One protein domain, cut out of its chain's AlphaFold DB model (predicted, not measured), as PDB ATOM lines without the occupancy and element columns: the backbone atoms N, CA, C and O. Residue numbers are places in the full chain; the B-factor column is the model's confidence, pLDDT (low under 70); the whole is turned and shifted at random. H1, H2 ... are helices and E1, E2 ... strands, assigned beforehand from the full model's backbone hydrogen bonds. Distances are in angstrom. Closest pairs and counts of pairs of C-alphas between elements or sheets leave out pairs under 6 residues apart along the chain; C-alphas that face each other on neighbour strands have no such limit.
ATOM      1  N   PHE A  13     174.825 249.939 126.994       91.62
ATOM      2  CA  PHE A  13     175.006 250.461 128.342       91.62
ATOM      3  C   PHE A  13     176.270 251.312 128.400       91.62
ATOM      4  O   PHE A  13     177.313 250.901 127.888       91.62
ATOM      5  N   THR A  14     176.206 252.482 129.033       92.94
ATOM      6  CA  THR A  14     177.387 253.325 129.277       92.94
ATOM      7  C   THR A  14     177.403 253.892 130.696       92.94
ATOM      8  O   THR A  14     176.388 253.895 131.396       92.94
ATOM      9  N   MET A  15     178.563 254.377 131.139       93.69
ATOM     10  CA  MET A  15     178.651 255.234 132.328       93.69
ATOM     11  C   MET A  15     178.069 256.632 132.055       93.69
ATOM     12  O   MET A  15     177.799 257.002 130.918       93.69
ATOM     13  N   GLU A  16     177.939 257.455 133.100       92.38
ATOM     14  CA  GLU A  16     177.426 258.837 133.009       92.38
ATOM     15  C   GLU A  16     178.160 259.754 132.012       92.38
ATOM     16  O   GLU A  16     177.598 260.752 131.569       92.38
ATOM     17  N   ASP A  17     179.393 259.423 131.621       90.56
ATOM     18  CA  ASP A  17     180.129 260.157 130.586       90.56
ATOM     19  C   ASP A  17     179.596 259.926 129.158       90.56
ATOM     20  O   ASP A  17     180.072 260.569 128.220       90.56
ATOM     21  N   GLY A  18     178.646 259.001 128.977       88.00
ATOM     22  CA  GLY A  18     178.035 258.662 127.695       88.00
ATOM     23  C   GLY A  18     178.973 257.989 126.687       88.00
ATOM     24  O   GLY A  18     178.557 257.730 125.561       88.00
ATOM     25  N   THR A  19     180.228 257.710 127.054       87.81
ATOM     26  CA  THR A  19     181.278 257.236 126.131       87.81
ATOM     27  C   THR A  19     181.971 255.966 126.615       87.81
ATOM     28  O   THR A  19     182.425 255.166 125.796       87.81
ATOM     29  N   THR A  20     182.010 255.725 127.926       90.56
ATOM     30  CA  THR A  20     182.502 254.475 128.507       90.56
ATOM     31  C   THR A  20     181.439 253.394 128.347       90.56
ATOM     32  O   THR A  20     180.531 253.280 129.171       90.56
ATOM     33  N   VAL A  21     181.550 252.604 127.276       90.06
ATOM     34  CA  VAL A  21     180.678 251.453 126.994       90.06
ATOM     35  C   VAL A  21     180.919 250.332 128.001       90.06
ATOM     36  O   VAL A  21     182.062 249.959 128.275       90.06
ATOM     37  N   LEU A  22     179.830 249.781 128.531       92.06
ATOM     38  CA  LEU A  22     179.846 248.693 129.496       92.06
ATOM     39  C   LEU A  22     179.581 247.354 128.795       92.06
ATOM     40  O   LEU A  22     178.584 247.227 128.074       92.06
ATOM     41  N   PRO A  23     180.441 246.340 129.014       92.44
ATOM     42  CA  PRO A  23     180.133 244.974 128.624       92.44
ATOM     43  C   PRO A  23     178.812 244.527 129.236       92.44
ATOM     44  O   PRO A  23     178.543 244.799 130.411       92.44
ATOM     45  N   HIS A  24     178.012 243.831 128.439       92.31
ATOM     46  CA  HIS A  24     176.729 243.313 128.875       92.31
ATOM     47  C   HIS A  24     176.400 241.975 128.213       92.31
ATOM     48  O   HIS A  24     176.926 241.635 127.148       92.31
ATOM     49  N   GLU A  25     175.499 241.252 128.863       92.44
ATOM     50  CA  GLU A  25     174.896 240.004 128.417       92.44
ATOM     51  C   GLU A  25     173.392 240.101 128.660       92.44
ATOM     52  O   GLU A  25     172.948 240.480 129.743       92.44
ATOM     53  N   ILE A  26     172.599 239.846 127.621       91.12
ATOM     54  CA  ILE A  26     171.145 239.989 127.688       91.12
ATOM     55  C   ILE A  26     170.541 238.642 128.064       91.12
ATOM     56  O   ILE A  26     170.718 237.679 127.327       91.12
ATOM     57  N   VAL A  27     169.782 238.615 129.158       91.75
ATOM     58  CA  VAL A  27     169.027 237.434 129.599       91.75
ATOM     59  C   VAL A  27     167.709 237.354 128.830       91.75
ATOM     60  O   VAL A  27     167.387 236.355 128.204       91.75
ATOM     61  N   SER A  28     166.928 238.439 128.824       90.44
ATOM     62  CA  SER A  28     165.637 238.460 128.124       90.44
ATOM     63  C   SER A  28     165.200 239.877 127.780       90.44
ATOM     64  O   SER A  28     165.452 240.802 128.554       90.44
ATOM     65  N   TYR A  29     164.479 240.034 126.670       89.69
ATOM     66  CA  TYR A  29     163.792 241.272 126.313       89.69
ATOM     67  C   TYR A  29     162.374 240.972 125.820       89.69
ATOM     68  O   TYR A  29     162.196 240.205 124.873       89.69
ATOM     69  N   ASP A  30     161.378 241.596 126.448       88.88
ATOM     70  CA  ASP A  30     159.989 241.591 125.996       88.88
ATOM     71  C   ASP A  30     159.651 242.954 125.359       88.88
ATOM     72  O   ASP A  30     159.491 243.940 126.087       88.88
ATOM     73  N   PRO A  31     159.505 243.040 124.022       83.69
ATOM     74  CA  PRO A  31     159.196 244.293 123.333       83.69
ATOM     75  C   PRO A  31     157.754 244.781 123.526       83.69
ATOM     76  O   PRO A  31     157.463 245.944 123.240       83.69
ATOM     77  N   VAL A  32     156.842 243.916 123.985       85.50
ATOM     78  CA  VAL A  32     155.442 244.270 124.260       85.50
ATOM     79  C   VAL A  32     155.337 244.961 125.613       85.50
ATOM     80  O   VAL A  32     154.655 245.979 125.729       85.50
ATOM     81  N   LEU A  33     156.021 244.422 126.624       86.62
ATOM     82  CA  LEU A  33     156.059 245.000 127.968       86.62
ATOM     83  C   LEU A  33     157.147 246.071 128.134       86.62
ATOM     84  O   LEU A  33     157.087 246.847 129.084       86.62
ATOM     85  N   GLY A  34     158.134 246.116 127.235       84.88
ATOM     86  CA  GLY A  34     159.321 246.960 127.378       84.88
ATOM     87  C   GLY A  34     160.240 246.501 128.515       84.88
ATOM     88  O   GLY A  34     160.924 247.320 129.121       84.88
ATOM     89  N   SER A  35     160.230 245.203 128.839       88.06
ATOM     90  CA  SER A  35     160.970 244.640 129.973       88.06
ATOM     91  C   SER A  35     162.296 244.052 129.515       88.06
ATOM     92  O   SER A  35     162.313 243.169 128.660       88.06
ATOM     93  N   LEU A  36     163.399 244.489 130.123       90.75
ATOM     94  CA  LEU A  36     164.752 244.011 129.848       90.75
ATOM     95  C   LEU A  36     165.374 243.400 131.107       90.75
ATOM     96  O   LEU A  36     165.351 244.014 132.171       90.75
ATOM     97  N   LYS A  37     165.988 242.225 130.962       92.44
ATOM     98  CA  LYS A  37     166.893 241.633 131.955       92.44
ATOM     99  C   LYS A  37     168.267 241.469 131.323       92.44
ATOM    100  O   LYS A  37     168.377 240.884 130.245       92.44
ATOM    101  N   ALA A  38     169.295 241.991 131.982       93.19
ATOM    102  CA  ALA A  38     170.660 241.954 131.484       93.19
ATOM    103  C   ALA A  38     171.672 241.975 132.631       93.19
ATOM    104  O   ALA A  38     171.466 242.644 133.646       93.19
ATOM    105  N   TRP A  39     172.797 241.305 132.413       94.75
ATOM    106  CA  TRP A  39     174.011 241.457 133.197       94.75
ATOM    107  C   TRP A  39     174.848 242.576 132.596       94.75
ATOM    108  O   TRP A  39     175.088 242.596 131.392       94.75
ATOM    109  N   VAL A  40     175.288 243.524 133.422       94.25
ATOM    110  CA  VAL A  40     176.076 244.680 132.977       94.25
ATOM    111  C   VAL A  40     177.276 244.840 133.894       94.25
ATOM    112  O   VAL A  40     177.129 245.016 135.107       94.25
ATOM    113  N   ARG A  41     178.483 244.818 133.326       93.81
ATOM    114  CA  ARG A  41     179.709 245.006 134.104       93.81
ATOM    115  C   ARG A  41     179.945 246.485 134.374       93.81
ATOM    116  O   ARG A  41     180.490 247.208 133.542       93.81
ATOM    117  N   VAL A  42     179.595 246.917 135.581       92.44
ATOM    118  CA  VAL A  42     179.877 248.268 136.079       92.44
ATOM    119  C   VAL A  42     181.258 248.290 136.760       92.44
ATOM    120  O   VAL A  42     181.462 247.532 137.708       92.44
ATOM    121  N   PRO A  43     182.214 249.153 136.347       89.44
ATOM    122  CA  PRO A  43     183.587 249.130 136.869       89.44
ATOM    123  C   PRO A  43     183.702 249.376 138.377       89.44
ATOM    124  O   PRO A  43     184.592 248.837 139.030       89.44
ATOM    125  N   ALA A  44     182.828 250.222 138.929       88.31
ATOM    126  CA  ALA A  44     182.770 250.493 140.358       88.31
ATOM    127  C   ALA A  44     181.387 251.014 140.766       88.31
ATOM    128  O   ALA A  44     180.865 251.967 140.179       88.31
ATOM    129  N   LEU A  45     180.840 250.442 141.836       88.19
ATOM    130  CA  LEU A  45     179.702 251.004 142.557       88.19
ATOM    131  C   LEU A  45     180.215 251.900 143.683       88.19
ATOM    132  O   LEU A  45     181.157 251.550 144.395       88.19
ATOM    133  N   ARG A  46     179.629 253.089 143.817       83.12
ATOM    134  CA  ARG A  46     180.056 254.091 144.796       83.12
ATOM    135  C   ARG A  46     179.096 254.087 145.982       83.12
ATOM    136  O   ARG A  46     177.891 254.005 145.810       83.12
ATOM    137  N   ALA A  47     179.641 254.186 147.194       81.94
ATOM    138  CA  ALA A  47     178.849 254.111 148.428       81.94
ATOM    139  C   ALA A  47     178.258 255.460 148.883       81.94
ATOM    140  O   ALA A  47     177.410 255.492 149.765       81.94
ATOM    141  N   ILE A  48     178.754 256.578 148.340       84.69
ATOM    142  CA  ILE A  48     178.459 257.937 148.836       84.69
ATOM    143  C   ILE A  48     177.633 258.793 147.868       84.69
ATOM    144  O   ILE A  48     177.206 259.883 148.232       84.69
ATOM    145  N   PHE A  49     177.429 258.323 146.640       86.50
ATOM    146  CA  PHE A  49     176.521 258.914 145.661       86.50
ATOM    147  C   PHE A  49     176.185 257.874 144.601       86.50
ATOM    148  O   PHE A  49     176.949 256.928 144.396       86.50
ATOM    149  N   ASP A  50     175.069 258.093 143.919       89.38
ATOM    150  CA  ASP A  50     174.535 257.149 142.950       89.38
ATOM    151  C   ASP A  50     175.490 256.970 141.764       89.38
ATOM    152  O   ASP A  50     175.914 257.935 141.117       89.38
ATOM    153  N   THR A  51     175.818 255.716 141.458       92.69
ATOM    154  CA  THR A  51     176.443 255.359 140.184       92.69
ATOM    155  C   THR A  51     175.362 255.367 139.108       92.69
ATOM    156  O   THR A  51     174.423 254.578 139.175       92.69
ATOM    157  N   LYS A  52     175.494 256.234 138.098       93.19
ATOM    158  CA  LYS A  52     174.554 256.279 136.973       93.19
ATOM    159  C   LYS A  52     175.057 255.445 135.802       93.19
ATOM    160  O   LYS A  52     176.202 255.598 135.370       93.19
ATOM    161  N   VAL A  53     174.161 254.617 135.281       93.69
ATOM    162  CA  VAL A  53     174.327 253.844 134.049       93.69
ATOM    163  C   VAL A  53     173.257 254.312 133.073       93.69
ATOM    164  O   VAL A  53     172.089 254.432 133.441       93.69
ATOM    165  N   PHE A  54     173.661 254.607 131.846       92.88
ATOM    166  CA  PHE A  54     172.760 255.012 130.776       92.88
ATOM    167  C   PHE A  54     172.446 253.798 129.912       92.88
ATOM    168  O   PHE A  54     173.351 253.046 129.554       92.88
ATOM    169  N   VAL A  55     171.167 253.628 129.583       91.44
ATOM    170  CA  VAL A  55     170.685 252.593 128.666       91.44
ATOM    171  C   VAL A  55     170.222 253.285 127.394       91.44
ATOM    172  O   VAL A  55     169.341 254.142 127.436       91.44
ATOM    173  N   TYR A  56     170.824 252.919 126.272       88.69
ATOM    174  CA  TYR A  56     170.427 253.371 124.944       88.69
ATOM    175  C   TYR A  56     169.745 252.210 124.242       88.69
ATOM    176  O   TYR A  56     170.172 251.065 124.381       88.69
ATOM    177  N   TYR A  57     168.692 252.514 123.494       87.50
ATOM    178  CA  TYR A  57     167.922 251.530 122.750       87.50
ATOM    179  C   TYR A  57     167.314 252.148 121.493       87.50
ATOM    180  O   TYR A  57     167.303 253.370 121.338       87.50
ATOM    181  N   GLY A  58     166.828 251.301 120.584       78.94
ATOM    182  CA  GLY A  58     166.174 251.738 119.348       78.94
ATOM    183  C   GLY A  58     167.132 252.138 118.220       78.94
ATOM    184  O   GLY A  58     166.673 252.550 117.159       78.94
ATOM    185  N   ASN A  59     168.449 251.978 118.404       73.19
ATOM    186  CA  ASN A  59     169.418 252.159 117.326       73.19
ATOM    187  C   ASN A  59     169.466 250.888 116.447       73.19
ATOM    188  O   ASN A  59     169.896 249.849 116.944       73.19
ATOM    189  N   PRO A  60     169.112 250.947 115.146       65.19
ATOM    190  CA  PRO A  60     169.130 249.785 114.247       65.19
ATOM    191  C   PRO A  60     170.547 249.315 113.865       65.19
ATOM    192  O   PRO A  60     170.709 248.358 113.108       65.19
ATOM    193  N   SER A  61     171.597 250.012 114.303       66.44
ATOM    194  CA  SER A  61     173.001 249.637 114.097       66.44
ATOM    195  C   SER A  61     173.833 249.980 115.338       66.44
ATOM    196  O   SER A  61     174.651 250.908 115.306       66.44
ATOM    197  N   PRO A  62     173.610 249.277 116.462       63.12
ATOM    198  CA  PRO A  62     174.306 249.557 117.705       63.12
ATOM    199  C   PRO A  62     175.807 249.237 117.557       63.12
ATOM    200  O   PRO A  62     176.174 248.225 116.957       63.12
ATOM    201  N   PRO A  63     176.702 250.101 118.070       55.34
ATOM    202  CA  PRO A  63     178.140 250.015 117.805       55.34
ATOM    203  C   PRO A  63     178.863 248.849 118.505       55.34
ATOM    204  O   PRO A  63     180.018 248.584 118.174       55.34
ATOM    205  N   SER A  64     178.230 248.144 119.450       58.81
ATOM    206  CA  SER A  64     178.823 246.988 120.136       58.81
ATOM    207  C   SER A  64     177.785 245.908 120.428       58.81
ATOM    208  O   SER A  64     176.735 246.207 120.991       58.81
ATOM    209  N   LEU A  65     178.113 244.661 120.089       61.44
ATOM    210  CA  LEU A  65     177.321 243.474 120.414       61.44
ATOM    211  C   LEU A  65     177.510 243.068 121.890       61.44
ATOM    212  O   LEU A  65     178.543 243.415 122.476       61.44
ATOM    213  N   PRO A  66     176.570 242.295 122.468       65.19
ATOM    214  CA  PRO A  66     176.777 241.624 123.746       65.19
ATOM    215  C   PRO A  66     178.101 240.856 123.732       65.19
ATOM    216  O   PRO A  66     178.419 240.167 122.758       65.19
ATOM    217  N   ASN A  67     178.889 240.985 124.796       73.38
ATOM    218  CA  ASN A  67     180.142 240.251 124.949       73.38
ATOM    219  C   ASN A  67     180.197 239.637 126.355       73.38
ATOM    220  O   ASN A  67     180.824 240.229 127.242       73.38
ATOM    221  N   PRO A  68     179.531 238.482 126.553       74.81
ATOM    222  CA  PRO A  68     179.466 237.768 127.833       74.81
ATOM    223  C   PRO A  68     180.833 237.587 128.503       74.81
ATOM    224  O   PRO A  68     181.011 237.928 129.670       74.81
ATOM    225  N   ALA A  69     181.858 237.217 127.728       80.06
ATOM    226  CA  ALA A  69     183.213 237.011 128.240       80.06
ATOM    227  C   ALA A  69     183.845 238.279 128.853       80.06
ATOM    228  O   ALA A  69     184.718 238.197 129.715       80.06
ATOM    229  N   LEU A  70     183.421 239.477 128.426       88.88
ATOM    230  CA  LEU A  70     183.860 240.741 129.028       88.88
ATOM    231  C   LEU A  70     182.997 241.170 130.225       88.88
ATOM    232  O   LEU A  70     183.429 242.041 130.988       88.88
ATOM    233  N   VAL A  71     181.809 240.581 130.402       93.19
ATOM    234  CA  VAL A  71     180.977 240.752 131.602       93.19
ATOM    235  C   VAL A  71     181.617 240.007 132.767       93.19
ATOM    236  O   VAL A  71     181.925 240.610 133.800       93.19
ATOM    237  N   TRP A  72     181.911 238.727 132.561       94.75
ATOM    238  CA  TRP A  72     182.408 237.823 133.593       94.75
ATOM    239  C   TRP A  72     183.935 237.815 133.663       94.75
ATOM    240  O   TRP A  72     184.609 236.830 133.393       94.75
TER     241      TRP A  72
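Overview. This is residues 13 to 72 of the 308 residues of the protein "DUF2341 domain-containing protein" of Deltaproteobacteria bacterium HGW-Deltaproteobacteria-20 (UniProt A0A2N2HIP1). Two small two-stranded sheets, a longer hairpin of E2 and E3 and a short pair of E1 and E4, are set loosely together, near each other where Phe 13 of E1 comes close to the end of the hairpin at His 24 and Val 40. The single turn of helix H1 packs at that same end of the hairpin, while the hairpin's tip, residues 30 to 35, and a loop, residues 44 to 50, stick out. The printed part has 60 residues with four named strands and one named helix, in the order E1, E2, E3, E4, H1; both sheets are antiparallel, one E1 - E4 and the other E2 - E3. The class is mostly strand, though under half of the residues are in named elements. The whole is only just compact, close to loose, with a radius of gyration of the C-alphas of 12.3 A and spans of 36 by 25 by 20 A.

Arrangement. E1, residues 13 to 15, and E4, residues 53 to 56, are antiparallel neighbours at 142 degrees; N 14 and O 54 are 3.0 A apart and N 54 and O 14 are 2.9 A apart, both within hydrogen-bond range. E2, residues 24 to 30, and E3, residues 35 to 40, form a hairpin, antiparallel at 172 degrees. In it, N 25 and O 39 are within hydrogen-bond range at 2.9 A, as are N 37 and O 28 at 2.8 A. The closest C-alphas of E1 and E2, those of Phe 13 and His 24, are 7.4 A apart. The closest of E1 and E3, those of Phe 13 and Val 40, are 7.5 A apart. E4 is apart from both E2 and E3. H1, residues 68 to 71, comes closest to E2 with the C-alphas of Glu 25 and Pro 68, 5.1 A apart, and to E3 with those of Val 40 and Val 71, 6.4 A apart. H1 is apart from E1. H1 is too short for any O i to N i+4 pair; its one O i to N i+3 pair is within range.

Along the chain. E1 begins at C-alpha 13, (175.006, 250.461, 128.342). E2 is the longest strand, 17.1 A from first to last C-alpha, and ends at C-alpha 30, (159.989, 241.591, 125.996). E3 measures 15.4 A, E4 9.9 A, E1 7.2 A and H1 5.0 A. H1 ends at C-alpha 71, (180.977, 240.752, 131.602).

Size, cuts and confidence. The two C-alphas farthest apart, those of Ile 48 and Pro 60, are 36.7 A apart. Without the stretches that stand free, residues 30 to 35 and 44 to 50, the body spans 26 by 25 by 17 A. The link E2 to E3 is tight and E1 to E2 short; E3 to E4, with 12 residues, and E4 to H1, with 11, are long. The printed part has no cut. Its mean pLDDT is 85.7, and residues 60 to 66 of the model are under 70.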